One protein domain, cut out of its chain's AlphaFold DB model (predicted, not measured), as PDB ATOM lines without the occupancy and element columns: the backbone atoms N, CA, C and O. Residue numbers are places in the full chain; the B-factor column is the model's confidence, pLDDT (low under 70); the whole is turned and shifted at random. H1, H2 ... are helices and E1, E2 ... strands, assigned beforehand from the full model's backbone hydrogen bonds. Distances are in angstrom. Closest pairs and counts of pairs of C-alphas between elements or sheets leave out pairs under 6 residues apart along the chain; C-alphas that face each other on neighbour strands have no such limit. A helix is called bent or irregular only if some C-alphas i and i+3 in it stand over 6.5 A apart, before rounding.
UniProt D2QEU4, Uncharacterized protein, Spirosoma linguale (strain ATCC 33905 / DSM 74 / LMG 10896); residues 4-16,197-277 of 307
ATOM      1  N   ASP A   4     -45.015 -25.426 -47.568       76.00
ATOM      2  CA  ASP A   4     -44.480 -26.647 -48.166       76.00
ATOM      3  C   ASP A   4     -42.946 -26.748 -48.111       76.00
ATOM      4  O   ASP A   4     -42.410 -27.855 -48.169       76.00
ATOM      5  N   ASP A   5     -42.231 -25.633 -47.923       75.62
ATOM      6  CA  ASP A   5     -40.771 -25.627 -47.762       75.62
ATOM      7  C   ASP A   5     -40.341 -26.353 -46.467       75.62
ATOM      8  O   ASP A   5     -39.202 -26.807 -46.356       75.62
ATOM      9  N   PHE A   6     -41.259 -26.537 -45.507       75.31
ATOM     10  CA  PHE A   6     -41.037 -27.299 -44.272       75.31
ATOM     11  C   PHE A   6     -41.418 -28.784 -44.388       75.31
ATOM     12  O   PHE A   6     -41.174 -29.559 -43.458       75.31
ATOM     13  N   ASN A   7     -41.965 -29.226 -45.526       74.94
ATOM     14  CA  ASN A   7     -42.317 -30.632 -45.748       74.94
ATOM     15  C   ASN A   7     -41.145 -31.613 -45.564       74.94
ATOM     16  O   ASN A   7     -41.400 -32.704 -45.057       74.94
ATOM     17  N   PRO A   8     -39.876 -31.282 -45.882       76.62
ATOM     18  CA  PRO A   8     -38.751 -32.163 -45.572       76.62
ATOM     19  C   PRO A   8     -38.585 -32.434 -44.067       76.62
ATOM     20  O   PRO A   8     -38.313 -33.568 -43.678       76.62
ATOM     21  N   LEU A   9     -38.811 -31.429 -43.210       69.50
ATOM     22  CA  LEU A   9     -38.768 -31.585 -41.748       69.50
ATOM     23  C   LEU A   9     -39.910 -32.479 -41.261       69.50
ATOM     24  O   LEU A   9     -39.684 -33.393 -40.470       69.50
ATOM     25  N   ILE A  10     -41.118 -32.270 -41.788       72.12
ATOM     26  CA  ILE A  10     -42.288 -33.099 -41.469       72.12
ATOM     27  C   ILE A  10     -42.082 -34.538 -41.962       72.12
ATOM     28  O   ILE A  10     -42.376 -35.483 -41.238       72.12
ATOM     29  N   GLY A  11     -41.523 -34.718 -43.161       72.19
ATOM     30  CA  GLY A  11     -41.215 -36.027 -43.739       72.19
ATOM     31  C   GLY A  11     -40.124 -36.793 -42.988       72.19
ATOM     32  O   GLY A  11     -40.066 -38.016 -43.082       72.19
ATOM     33  N   SER A  12     -39.286 -36.093 -42.216       77.88
ATOM     34  CA  SER A  12     -38.295 -36.701 -41.319       77.88
ATOM     35  C   SER A  12     -38.849 -37.061 -39.932       77.88
ATOM     36  O   SER A  12     -38.154 -37.700 -39.139       77.88
ATOM     37  N   ALA A  13     -40.091 -36.667 -39.621       81.19
ATOM     38  CA  ALA A  13     -40.706 -36.920 -38.326       81.19
ATOM     39  C   ALA A  13     -40.989 -38.410 -38.104       81.19
ATOM     40  O   ALA A  13     -41.299 -39.171 -39.023       81.19
ATOM     41  N   ILE A  14     -40.966 -38.831 -36.840       88.00
ATOM     42  CA  ILE A  14     -41.392 -40.182 -36.474       88.00
ATOM     43  C   ILE A  14     -42.914 -40.263 -36.600       88.00
ATOM     44  O   ILE A  14     -43.644 -39.539 -35.925       88.00
ATOM     45  N   HIS A  15     -43.404 -41.179 -37.435       90.38
ATOM     46  CA  HIS A  15     -44.832 -41.459 -37.563       90.38
ATOM     47  C   HIS A  15     -45.249 -42.581 -36.608       90.38
ATOM     48  O   HIS A  15     -44.868 -43.744 -36.764       90.38
ATOM     49  N   VAL A  16     -46.064 -42.235 -35.614       93.12
ATOM     50  CA  VAL A  16     -46.662 -43.177 -34.668       93.12
ATOM     51  C   VAL A  16     -48.024 -43.616 -35.199       93.12
ATOM     52  O   VAL A  16     -48.920 -42.796 -35.408       93.12
ATOM     53  N   LYS A 197     -53.578 -37.283 -37.162       86.12
ATOM     54  CA  LYS A 197     -53.596 -35.944 -37.784       86.12
ATOM     55  C   LYS A 197     -52.914 -34.870 -36.929       86.12
ATOM     56  O   LYS A 197     -52.977 -33.698 -37.278       86.12
ATOM     57  N   GLU A 198     -52.331 -35.259 -35.801       87.06
ATOM     58  CA  GLU A 198     -51.722 -34.346 -34.838       87.06
ATOM     59  C   GLU A 198     -50.201 -34.472 -34.906       87.06
ATOM     60  O   GLU A 198     -49.656 -35.572 -35.042       87.06
ATOM     61  N   THR A 199     -49.521 -33.331 -34.837       88.25
ATOM     62  CA  THR A 199     -48.068 -33.250 -34.683       88.25
ATOM     63  C   THR A 199     -47.768 -32.793 -33.266       88.25
ATOM     64  O   THR A 199     -48.348 -31.815 -32.789       88.25
ATOM     65  N   HIS A 200     -46.878 -33.515 -32.598       88.81
ATOM     66  CA  HIS A 200     -46.523 -33.311 -31.202       88.81
ATOM     67  C   HIS A 200     -45.072 -32.843 -31.103       88.81
ATOM     68  O   HIS A 200     -44.182 -33.432 -31.723       88.81
ATOM     69  N   ILE A 201     -44.846 -31.816 -30.285       87.31
ATOM     70  CA  ILE A 201     -43.520 -31.369 -29.848       87.31
ATOM     71  C   ILE A 201     -43.460 -31.540 -28.337       87.31
ATOM     72  O   ILE A 201     -44.335 -31.055 -27.615       87.31
ATOM     73  N   VAL A 202     -42.418 -32.204 -27.856       86.69
ATOM     74  CA  VAL A 202     -42.214 -32.477 -26.436       86.69
ATOM     75  C   VAL A 202     -40.938 -31.794 -25.982       86.69
ATOM     76  O   VAL A 202     -39.855 -32.062 -26.491       86.69
ATOM     77  N   LEU A 203     -41.075 -30.924 -24.990       81.81
ATOM     78  CA  LEU A 203     -39.972 -30.200 -24.375       81.81
ATOM     79  C   LEU A 203     -39.755 -30.733 -22.964       81.81
ATOM     80  O   LEU A 203     -40.652 -30.688 -22.115       81.81
ATOM     81  N   GLU A 204     -38.554 -31.247 -22.706       78.44
ATOM     82  CA  GLU A 204     -38.165 -31.679 -21.369       78.44
ATOM     83  C   GLU A 204     -37.618 -30.500 -20.559       78.44
ATOM     84  O   GLU A 204     -36.630 -29.861 -20.918       78.44
ATOM     85  N   VAL A 205     -38.251 -30.243 -19.418       77.19
ATOM     86  CA  VAL A 205     -37.815 -29.254 -18.438       77.19
ATOM     87  C   VAL A 205     -36.856 -29.934 -17.466       77.19
ATOM     88  O   VAL A 205     -37.272 -30.707 -16.599       77.19
ATOM     89  N   THR A 206     -35.563 -29.646 -17.606       73.88
ATOM     90  CA  THR A 206     -34.483 -30.314 -16.855       73.88
ATOM     91  C   THR A 206     -34.015 -29.555 -15.613       73.88
ATOM     92  O   THR A 206     -33.247 -30.105 -14.819       73.88
ATOM     93  N   THR A 207     -34.461 -28.309 -15.424       74.94
ATOM     94  CA  THR A 207     -34.104 -27.523 -14.236       74.94
ATOM     95  C   THR A 207     -34.576 -28.218 -12.958       74.94
ATOM     96  O   THR A 207     -35.601 -28.895 -12.940       74.94
ATOM     97  N   LYS A 208     -33.788 -28.069 -11.890       70.75
ATOM     98  CA  LYS A 208     -34.097 -28.564 -10.536       70.75
ATOM     99  C   LYS A 208     -34.589 -27.455  -9.607       70.75
ATOM    100  O   LYS A 208     -34.907 -27.726  -8.453       70.75
ATOM    101  N   HIS A 209     -34.591 -26.218 -10.093       73.75
ATOM    102  CA  HIS A 209     -35.041 -25.044  -9.361       73.75
ATOM    103  C   HIS A 209     -36.435 -24.639  -9.833       73.75
ATOM    104  O   HIS A 209     -36.887 -25.055 -10.906       73.75
ATOM    105  N   ASP A 210     -37.112 -23.831  -9.025       69.69
ATOM    106  CA  ASP A 210     -38.421 -23.302  -9.379       69.69
ATOM    107  C   ASP A 210     -38.312 -22.413 -10.622       69.69
ATOM    108  O   ASP A 210     -37.419 -21.571 -10.740       69.69
ATOM    109  N   ILE A 211     -39.238 -22.606 -11.559       70.81
ATOM    110  CA  ILE A 211     -39.388 -21.729 -12.718       70.81
ATOM    111  C   ILE A 211     -40.378 -20.647 -12.325       70.81
ATOM    112  O   ILE A 211     -41.517 -20.946 -11.961       70.81
ATOM    113  N   ALA A 212     -39.964 -19.384 -12.419       77.00
ATOM    114  CA  ALA A 212     -40.886 -18.277 -12.230       77.00
ATOM    115  C   ALA A 212     -42.038 -18.402 -13.239       77.00
ATOM    116  O   ALA A 212     -41.807 -18.485 -14.445       77.00
ATOM    117  N   ALA A 213     -43.283 -18.400 -12.752       69.44
ATOM    118  CA  ALA A 213     -44.464 -18.597 -13.595       69.44
ATOM    119  C   ALA A 213     -44.499 -17.613 -14.775       69.44
ATOM    120  O   ALA A 213     -44.782 -18.007 -15.902       69.44
ATOM    121  N   ARG A 214     -44.117 -16.353 -14.523       71.00
ATOM    122  CA  ARG A 214     -43.973 -15.324 -15.556       71.00
ATOM    123  C   ARG A 214     -42.991 -15.748 -16.650       71.00
ATOM    124  O   ARG A 214     -43.343 -15.662 -17.810       71.00
ATOM    125  N   THR A 215     -41.822 -16.286 -16.306       75.81
ATOM    126  CA  THR A 215     -40.847 -16.779 -17.293       75.81
ATOM    127  C   THR A 215     -41.415 -17.903 -18.156       75.81
ATOM    128  O   THR A 215     -41.203 -17.900 -19.362       75.81
ATOM    129  N   LEU A 216     -42.156 -18.848 -17.569       78.56
ATOM    130  CA  LEU A 216     -42.762 -19.952 -18.322       78.56
ATOM    131  C   LEU A 216     -43.834 -19.458 -19.305       78.56
ATOM    132  O   LEU A 216     -43.839 -19.864 -20.466       78.56
ATOM    133  N   PHE A 217     -44.738 -18.590 -18.844       82.56
ATOM    134  CA  PHE A 217     -45.799 -18.043 -19.691       82.56
ATOM    135  C   PHE A 217     -45.256 -17.068 -20.738       82.56
ATOM    136  O   PHE A 217     -45.665 -17.152 -21.892       82.56
ATOM    137  N   ASP A 218     -44.298 -16.213 -20.371       84.75
ATOM    138  CA  ASP A 218     -43.641 -15.282 -21.292       84.75
ATOM    139  C   ASP A 218     -42.873 -16.061 -22.369       84.75
ATOM    140  O   ASP A 218     -42.950 -15.701 -23.540       84.75
ATOM    141  N   MET A 219     -42.202 -17.167 -22.019       82.50
ATOM    142  CA  MET A 219     -41.570 -18.059 -22.999       82.50
ATOM    143  C   MET A 219     -42.603 -18.629 -23.975       82.50
ATOM    144  O   MET A 219     -42.385 -18.578 -25.181       82.50
ATOM    145  N   GLY A 220     -43.725 -19.151 -23.465       83.06
ATOM    146  CA  GLY A 220     -44.798 -19.692 -24.299       83.06
ATOM    147  C   GLY A 220     -45.392 -18.646 -25.245       83.06
ATOM    148  O   GLY A 220     -45.474 -18.896 -26.441       83.06
ATOM    149  N   SER A 221     -45.744 -17.463 -24.729       86.50
ATOM    150  CA  SER A 221     -46.279 -16.359 -25.541       86.50
ATOM    151  C   SER A 221     -45.266 -15.903 -26.582       86.50
ATOM    152  O   SER A 221     -45.579 -15.902 -27.764       86.50
ATOM    153  N   SER A 222     -44.029 -15.614 -26.164       86.56
ATOM    154  CA  SER A 222     -42.976 -15.121 -27.065       86.56
ATOM    155  C   SER A 222     -42.697 -16.106 -28.193       86.56
ATOM    156  O   SER A 222     -42.420 -15.697 -29.315       86.56
ATOM    157  N   LEU A 223     -42.774 -17.408 -27.904       85.31
ATOM    158  CA  LEU A 223     -42.619 -18.444 -28.909       85.31
ATOM    159  C   LEU A 223     -43.727 -18.376 -29.968       85.31
ATOM    160  O   LEU A 223     -43.430 -18.389 -31.161       85.31
ATOM    161  N   LEU A 224     -44.986 -18.313 -29.532       89.94
ATOM    162  CA  LEU A 224     -46.138 -18.249 -30.433       89.94
ATOM    163  C   LEU A 224     -46.142 -16.939 -31.231       89.94
ATOM    164  O   LEU A 224     -46.347 -16.967 -32.441       89.94
ATOM    165  N   ASP A 225     -45.810 -15.819 -30.585       90.62
ATOM    166  CA  ASP A 225     -45.703 -14.504 -31.220       90.62
ATOM    167  C   ASP A 225     -44.623 -14.493 -32.310       90.62
ATOM    168  O   ASP A 225     -44.837 -13.946 -33.394       90.62
ATOM    169  N   LEU A 226     -43.477 -15.140 -32.064       87.12
ATOM    170  CA  LEU A 226     -42.393 -15.242 -33.043       87.12
ATOM    171  C   LEU A 226     -42.816 -16.082 -34.255       87.12
ATOM    172  O   LEU A 226     -42.543 -15.698 -35.393       87.12
ATOM    173  N   VAL A 227     -43.524 -17.193 -34.029       87.56
ATOM    174  CA  VAL A 227     -44.102 -18.017 -35.104       87.56
ATOM    175  C   VAL A 227     -45.112 -17.218 -35.920       87.56
ATOM    176  O   VAL A 227     -45.026 -17.199 -37.145       87.56
ATOM    177  N   ASP A 228     -46.049 -16.534 -35.264       90.12
ATOM    178  CA  ASP A 228     -47.074 -15.734 -35.935       90.12
ATOM    179  C   ASP A 228     -46.462 -14.589 -36.742       90.12
ATOM    180  O   ASP A 228     -46.901 -14.314 -37.862       90.12
ATOM    181  N   GLN A 229     -45.442 -13.923 -36.196       88.31
ATOM    182  CA  GLN A 229     -44.713 -12.877 -36.904       88.31
ATOM    183  C   GLN A 229     -44.002 -13.448 -38.132       88.31
ATOM    184  O   GLN A 229     -44.179 -12.927 -39.229       88.31
ATOM    185  N   PHE A 230     -43.291 -14.568 -37.986       85.88
ATOM    186  CA  PHE A 230     -42.635 -15.233 -39.109       85.88
ATOM    187  C   PHE A 230     -43.632 -15.632 -40.207       85.88
ATOM    188  O   PHE A 230     -43.363 -15.432 -41.394       85.88
ATOM    189  N   CYS A 231     -44.793 -16.171 -39.828       86.75
ATOM    190  CA  CYS A 231     -45.849 -16.548 -40.765       86.75
ATOM    191  C   CYS A 231     -46.439 -15.342 -41.505       86.75
ATOM    192  O   CYS A 231     -46.717 -15.454 -42.700       86.75
ATOM    193  N   LYS A 232     -46.610 -14.201 -40.825       88.88
ATOM    194  CA  LYS A 232     -47.071 -12.941 -41.434       88.88
ATOM    195  C   LYS A 232     -46.033 -12.370 -42.392       88.88
ATOM    196  O   LYS A 232     -46.377 -12.077 -43.532       88.88
ATOM    197  N   ASP A 233     -44.778 -12.285 -41.956       89.12
ATOM    198  CA  ASP A 233     -43.667 -11.725 -42.735       89.12
ATOM    199  C   ASP A 233     -43.398 -12.526 -44.023       89.12
ATOM    200  O   ASP A 233     -42.874 -11.987 -44.996       89.12
ATOM    201  N   ASN A 234     -43.779 -13.808 -44.044       85.12
ATOM    202  CA  ASN A 234     -43.619 -14.708 -45.188       85.12
ATOM    203  C   ASN A 234     -44.936 -15.067 -45.904       85.12
ATOM    204  O   ASN A 234     -44.906 -15.923 -46.787       85.12
ATOM    205  N   GLU A 235     -46.066 -14.449 -45.540       85.56
ATOM    206  CA  GLU A 235     -47.394 -14.662 -46.150       85.56
ATOM    207  C   GLU A 235     -47.851 -16.140 -46.189       85.56
ATOM    208  O   GLU A 235     -48.469 -16.605 -47.146       85.56
ATOM    209  N   LEU A 236     -47.576 -16.902 -45.124       80.56
ATOM    210  CA  LEU A 236     -47.769 -18.362 -45.096       80.56
ATOM    211  C   LEU A 236     -49.230 -18.831 -44.946       80.56
ATOM    212  O   LEU A 236     -49.505 -20.024 -45.052       80.56
ATOM    213  N   GLY A 237     -50.178 -17.928 -44.670       80.38
ATOM    214  CA  GLY A 237     -51.605 -18.267 -44.529       80.38
ATOM    215  C   GLY A 237     -51.943 -19.186 -43.342       80.38
ATOM    216  O   GLY A 237     -53.026 -19.771 -43.305       80.38
ATOM    217  N   ILE A 238     -51.027 -19.325 -42.382       81.56
ATOM    218  CA  ILE A 238     -51.166 -20.120 -41.156       81.56
ATOM    219  C   ILE A 238     -50.784 -19.279 -39.931       81.56
ATOM    220  O   ILE A 238     -50.017 -18.329 -40.039       81.56
ATOM    221  N   ASP A 239     -51.322 -19.641 -38.770       85.12
ATOM    222  CA  ASP A 239     -51.115 -18.983 -37.478       85.12
ATOM    223  C   ASP A 239     -51.213 -20.009 -36.345       85.12
ATOM    224  O   ASP A 239     -51.753 -21.103 -36.534       85.12
ATOM    225  N   THR A 240     -50.738 -19.646 -35.159       83.94
ATOM    226  CA  THR A 240     -50.692 -20.520 -33.977       83.94
ATOM    227  C   THR A 240     -52.043 -20.753 -33.290       83.94
ATOM    228  O   THR A 240     -52.092 -21.363 -32.222       83.94
ATOM    229  N   SER A 241     -53.161 -20.337 -33.899       83.69
ATOM    230  CA  SER A 241     -54.502 -20.424 -33.295       83.69
ATOM    231  C   SER A 241     -54.976 -21.853 -32.991       83.69
ATOM    232  O   SER A 241     -55.902 -22.034 -32.200       83.69
ATOM    233  N   ASP A 242     -54.365 -22.868 -33.607       79.88
ATOM    234  CA  ASP A 242     -54.684 -24.289 -33.430       79.88
ATOM    235  C   ASP A 242     -53.626 -25.068 -32.626       79.88
ATOM    236  O   ASP A 242     -53.591 -26.301 -32.684       79.88
ATOM    237  N   VAL A 243     -52.752 -24.356 -31.905       81.94
ATOM    238  CA  VAL A 243     -51.740 -24.942 -31.021       81.94
ATOM    239  C   VAL A 243     -52.313 -25.098 -29.612       81.94
ATOM    240  O   VAL A 243     -52.548 -24.123 -28.902       81.94
ATOM    241  N   ASP A 244     -52.475 -26.346 -29.184       81.50
ATOM    242  CA  ASP A 244     -52.829 -26.713 -27.817       81.50
ATOM    243  C   ASP A 244     -51.566 -26.979 -26.981       81.50
ATOM    244  O   ASP A 244     -50.579 -27.535 -27.472       81.50
ATOM    245  N   ILE A 245     -51.607 -26.646 -25.686       79.44
ATOM    246  CA  ILE A 245     -50.524 -26.926 -24.730       79.44
ATOM    247  C   ILE A 245     -50.999 -27.822 -23.584       79.44
ATOM    248  O   ILE A 245     -52.047 -27.598 -22.975       79.44
ATOM    249  N   LYS A 246     -50.189 -28.825 -23.238       76.56
ATOM    250  CA  LYS A 246     -50.325 -29.632 -22.019       76.56
ATOM    251  C   LYS A 246     -49.082 -29.458 -21.153       76.56
ATOM    252  O   LYS A 246     -47.958 -29.707 -21.581       76.56
ATOM    253  N   LEU A 247     -49.296 -29.051 -19.904       68.00
ATOM    254  CA  LEU A 247     -48.233 -28.786 -18.936       68.00
ATOM    255  C   LEU A 247     -48.246 -29.822 -17.813       68.00
ATOM    256  O   LEU A 247     -49.254 -29.991 -17.126       68.00
ATOM    257  N   SER A 248     -47.101 -30.458 -17.569       64.81
ATOM    258  CA  SER A 248     -46.861 -31.238 -16.351       64.81
ATOM    259  C   SER A 248     -46.009 -30.419 -15.380       64.81
ATOM    260  O   SER A 248     -44.792 -30.363 -15.524       64.81
ATOM    261  N   LEU A 249     -46.645 -29.794 -14.380       56.59
ATOM    262  CA  LEU A 249     -46.049 -28.815 -13.445       56.59
ATOM    263  C   LEU A 249     -45.083 -29.407 -12.391       56.59
ATOM    264  O   LEU A 249     -45.062 -28.973 -11.242       56.59
ATOM    265  N   ARG A 250     -44.288 -30.421 -12.736       55.38
ATOM    266  CA  ARG A 250     -43.217 -30.932 -11.863       55.38
ATOM    267  C   ARG A 250     -41.871 -30.386 -12.329       55.38
ATOM    268  O   ARG A 250     -41.674 -30.200 -13.521       55.38
ATOM    269  N   SER A 251     -40.960 -30.129 -11.394       49.31
ATOM    270  CA  SER A 251     -39.567 -29.774 -11.682       49.31
ATOM    271  C   SER A 251     -38.677 -30.910 -11.164       49.31
ATOM    272  O   SER A 251     -38.622 -31.106  -9.944       49.31
ATOM    273  N   PRO A 252     -38.055 -31.731 -12.039       59.81
ATOM    274  CA  PRO A 252     -38.123 -31.723 -13.512       59.81
ATOM    275  C   PRO A 252     -39.463 -32.254 -14.077       59.81
ATOM    276  O   PRO A 252     -40.155 -33.037 -13.416       59.81
ATOM    277  N   GLY A 253     -39.829 -31.847 -15.302       63.22
ATOM    278  CA  GLY A 253     -41.139 -32.129 -15.922       63.22
ATOM    279  C   GLY A 253     -41.158 -31.997 -17.449       63.22
ATOM    280  O   GLY A 253     -40.111 -31.875 -18.077       63.22
ATOM    281  N   LYS A 254     -42.345 -32.057 -18.068       64.44
ATOM    282  CA  LYS A 254     -42.518 -31.990 -19.533       64.44
ATOM    283  C   LYS A 254     -43.580 -30.977 -19.943       64.44
ATOM    284  O   LYS A 254     -44.617 -30.861 -19.283       64.44
ATOM    285  N   ILE A 255     -43.321 -30.298 -21.055       72.25
ATOM    286  CA  ILE A 255     -44.248 -29.406 -21.755       72.25
ATOM    287  C   ILE A 255     -44.527 -30.043 -23.118       72.25
ATOM    288  O   ILE A 255     -43.596 -30.311 -23.872       72.25
ATOM    289  N   GLU A 256     -45.790 -30.325 -23.419       73.75
ATOM    290  CA  GLU A 256     -46.221 -30.884 -24.705       73.75
ATOM    291  C   GLU A 256     -47.031 -29.826 -25.463       73.75
ATOM    292  O   GLU A 256     -47.993 -29.280 -24.921       73.75
ATOM    293  N   LEU A 257     -46.642 -29.549 -26.710       77.19
ATOM    294  CA  LEU A 257     -47.384 -28.722 -27.664       77.19
ATOM    295  C   LEU A 257     -47.979 -29.637 -28.744       77.19
ATOM    296  O   LEU A 257     -47.286 -30.521 -29.256       77.19
ATOM    297  N   THR A 258     -49.248 -29.444 -29.101       75.06
ATOM    298  CA  THR A 258     -49.964 -30.267 -30.090       75.06
ATOM    299  C   THR A 258     -50.690 -29.374 -31.093       75.06
ATOM    300  O   THR A 258     -51.384 -28.448 -30.698       75.06
ATOM    301  N   THR A 259     -50.556 -29.644 -32.393       75.31
ATOM    302  CA  THR A 259     -51.281 -28.912 -33.454       75.31
ATOM    303  C   THR A 259     -51.662 -29.843 -34.607       75.31
ATOM    304  O   THR A 259     -51.034 -30.885 -34.826       75.31
ATOM    305  N   LYS A 260     -52.702 -29.472 -35.364       77.69
ATOM    306  CA  LYS A 260     -53.119 -30.163 -36.598       77.69
ATOM    307  C   LYS A 260     -52.367 -29.663 -37.835       77.69
ATOM    308  O   LYS A 260     -52.362 -30.351 -38.857       77.69
ATOM    309  N   LYS A 261     -51.725 -28.494 -37.761       78.06
ATOM    310  CA  LYS A 261     -50.917 -27.907 -38.838       78.06
ATOM    311  C   LYS A 261     -49.438 -28.237 -38.623       78.06
ATOM    312  O   LYS A 261     -48.721 -27.546 -37.905       78.06
ATOM    313  N   ALA A 262     -48.953 -29.280 -39.295       73.50
ATOM    314  CA  ALA A 262     -47.579 -29.771 -39.137       73.50
ATOM    315  C   ALA A 262     -46.486 -28.713 -39.424       73.50
ATOM    316  O   ALA A 262     -45.443 -28.725 -38.771       73.50
ATOM    317  N   GLY A 263     -46.733 -27.757 -40.333       73.75
ATOM    318  CA  GLY A 263     -45.801 -26.655 -40.618       73.75
ATOM    319  C   GLY A 263     -45.549 -25.739 -39.414       73.75
ATOM    320  O   GLY A 263     -44.415 -25.333 -39.173       73.75
ATOM    321  N   ILE A 264     -46.577 -25.496 -38.595       74.00
ATOM    322  CA  ILE A 264     -46.450 -24.719 -37.352       74.00
ATOM    323  C   ILE A 264     -45.590 -25.469 -36.349       74.00
ATOM    324  O   ILE A 264     -44.734 -24.875 -35.699       74.00
ATOM    325  N   ALA A 265     -45.785 -26.785 -36.244       76.75
ATOM    326  CA  ALA A 265     -45.011 -27.591 -35.317       76.75
ATOM    327  C   ALA A 265     -43.509 -27.581 -35.665       76.75
ATOM    328  O   ALA A 265     -42.663 -27.445 -34.782       76.75
ATOM    329  N   ALA A 266     -43.167 -27.666 -36.955       77.75
ATOM    330  CA  ALA A 266     -41.780 -27.575 -37.410       77.75
ATOM    331  C   ALA A 266     -41.152 -26.209 -37.074       77.75
ATOM    332  O   ALA A 266     -40.041 -26.152 -36.544       77.75
ATOM    333  N   LEU A 267     -41.882 -25.117 -37.321       77.44
ATOM    334  CA  LEU A 267     -41.422 -23.756 -37.040       77.44
ATOM    335  C   LEU A 267     -41.234 -23.506 -35.534       77.44
ATOM    336  O   LEU A 267     -40.188 -23.001 -35.129       77.44
ATOM    337  N   LEU A 268     -42.188 -23.947 -34.703       77.25
ATOM    338  CA  LEU A 268     -42.068 -23.938 -33.239       77.25
ATOM    339  C   LEU A 268     -40.790 -24.661 -32.792       77.25
ATOM    340  O   LEU A 268     -40.018 -24.107 -32.014       77.25
ATOM    341  N   GLY A 269     -40.532 -25.864 -33.317       78.75
ATOM    342  CA  GLY A 269     -39.328 -26.634 -33.000       78.75
ATOM    343  C   GLY A 269     -38.033 -25.878 -33.314       78.75
ATOM    344  O   GLY A 269     -37.156 -25.783 -32.453       78.75
ATOM    345  N   ILE A 270     -37.924 -25.296 -34.515       78.19
ATOM    346  CA  ILE A 270     -36.743 -24.523 -34.950       78.19
ATOM    347  C   ILE A 270     -36.501 -23.321 -34.031       78.19
ATOM    348  O   ILE A 270     -35.373 -23.099 -33.584       78.19
ATOM    349  N   ILE A 271     -37.553 -22.559 -33.725       78.56
ATOM    350  CA  ILE A 271     -37.454 -21.351 -32.898       78.56
ATOM    351  C   ILE A 271     -37.041 -21.707 -31.469       78.56
ATOM    352  O   ILE A 271     -36.160 -21.050 -30.914       78.56
ATOM    353  N   ILE A 272     -37.616 -22.766 -30.887       75.62
ATOM    354  CA  ILE A 272     -37.233 -23.246 -29.551       75.62
ATOM    355  C   ILE A 272     -35.735 -23.555 -29.509       75.62
ATOM    356  O   ILE A 272     -35.050 -23.138 -28.577       75.62
ATOM    357  N   VAL A 273     -35.204 -24.236 -30.527       76.88
ATOM    358  CA  VAL A 273     -33.768 -24.546 -30.585       76.88
ATOM    359  C   VAL A 273     -32.914 -23.291 -30.721       76.88
ATOM    360  O   VAL A 273     -31.907 -23.178 -30.020       76.88
ATOM    361  N   GLY A 274     -33.342 -22.329 -31.543       71.69
ATOM    362  CA  GLY A 274     -32.659 -21.044 -31.704       71.69
ATOM    363  C   GLY A 274     -32.615 -20.202 -30.424       71.69
ATOM    364  O   GLY A 274     -31.574 -19.629 -30.114       71.69
ATOM    365  N   ILE A 275     -33.709 -20.155 -29.653       68.25
ATOM    366  CA  ILE A 275     -33.793 -19.395 -28.391       68.25
ATOM    367  C   ILE A 275     -32.967 -20.060 -27.286       68.25
ATOM    368  O   ILE A 275     -32.310 -19.382 -26.498       68.25
ATOM    369  N   VAL A 276     -33.029 -21.388 -27.198       62.72
ATOM    370  CA  VAL A 276     -32.504 -22.134 -26.049       62.72
ATOM    371  C   VAL A 276     -31.036 -22.560 -26.239       62.72
ATOM    372  O   VAL A 276     -30.388 -22.978 -25.283       62.72
ATOM    373  N   GLY A 277     -30.474 -22.410 -27.444       47.00
ATOM    374  CA  GLY A 277     -29.065 -22.712 -27.730       47.00
ATOM    375  C   GLY A 277     -28.762 -24.209 -27.874       47.00
ATOM    376  O   GLY A 277     -27.641 -24.644 -27.614       47.00
TER     377      GLY A 277
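This is residues 4 to 16 and 197 to 277 of the 307 residues of an uncharacterized protein of Spirosoma linguale (strain ATCC 33905 / DSM 74 / LMG 10896) (UniProt D2QEU4). A slab of three antiparallel strands, in the order E2 - E4 - E3, has H3 packed over one face, and the long helix H2, which is not on the sheet, packs on H3 at a steep tilt with its residues 223 to 227 alone. H1 packs on the first residues of H3, and the short strand E1 lies beyond it, farthest from the mean of the C-alphas; the first part of H2, residues 213 to 218, sticks out with Ala 212 before it. The printed part has 94 residues with three named helices and four named strands, in the order H1 E1 E2 H2 E3 E4 H3, of the mixed class, helices and strands. It is compact, with a radius of gyration of the C-alphas of 13.7 A, and spans 40 by 31 by 24 A.

E4, residues 253 to 259, is the inner strand of the sheet. It is antiparallel to E2, residues 198 to 205, at 159 degrees, with N 201 and O 257 within hydrogen-bond range at 2.9 A. E3, residues 243 to 247, forms a hairpin with E4, at 163 degrees, with N 246 and O 256 2.8 A apart. H3, residues 262 to 276, is on the sheet at a height of 9.6 A, over E2 and E4, in two layers, a sheet with a helix on one face. It runs along the strands, at 2 degrees to E2 on the local plane; their closest C-alphas, of Thr 199 and Ala 262, are 5.7 A apart. H2, residues 213 to 233, is not on the sheet. Its residues 223 to 227 alone touch H3, opposite ways at a steep tilt of 56 degrees; the closest C-alphas, of Val 227 and Leu 268, are 6.5 A apart. E2, H2 and E3 make a split strand-helix-strand unit, two strands running the same way with E4 between them, and its crossover is right-handed. H1, residues 4 to 11, touches residues 262 to 266 of H3 alone, about perpendicular at 82 degrees; the closest C-alphas, of Phe 6 and Gly 263, are 6.0 A apart. E1, residues 14 to 16, pairs with no named strand. In H2 and H3 every O i to N i+4 pair is within hydrogen-bond range; in H1 2 of 4 are, beside 4 of 5 O i to N i+3 pairs.

E2 measures 22.1 A from first to last C-alpha, E4 20.5 A and E3 13.2 A. H2 is 29.9 A long, from C-alpha 213 at (-44.464, -18.597, -13.595) to C-alpha 233 at (-43.667, -11.725, -42.735). H3 is 21.4 A long and ends with C-alpha 276 at (-32.504, -22.134, -26.049). H1, 10.9 A long, is irregular, with C-alphas 5 and 8 7.2 A apart; E1 is 6.3 A long.

The two C-alphas farthest apart, of Lys 208 and Glu 235, are 40.5 A apart. Residues 17 to 196 are not printed, and C-alphas 16 and 197 are 10.5 A apart across the cut. Of the links that are printed whole, no link is long. The mean pLDDT of the printed part is 77.8; residues 247 to 254 and 275 to 277 are among those under 70.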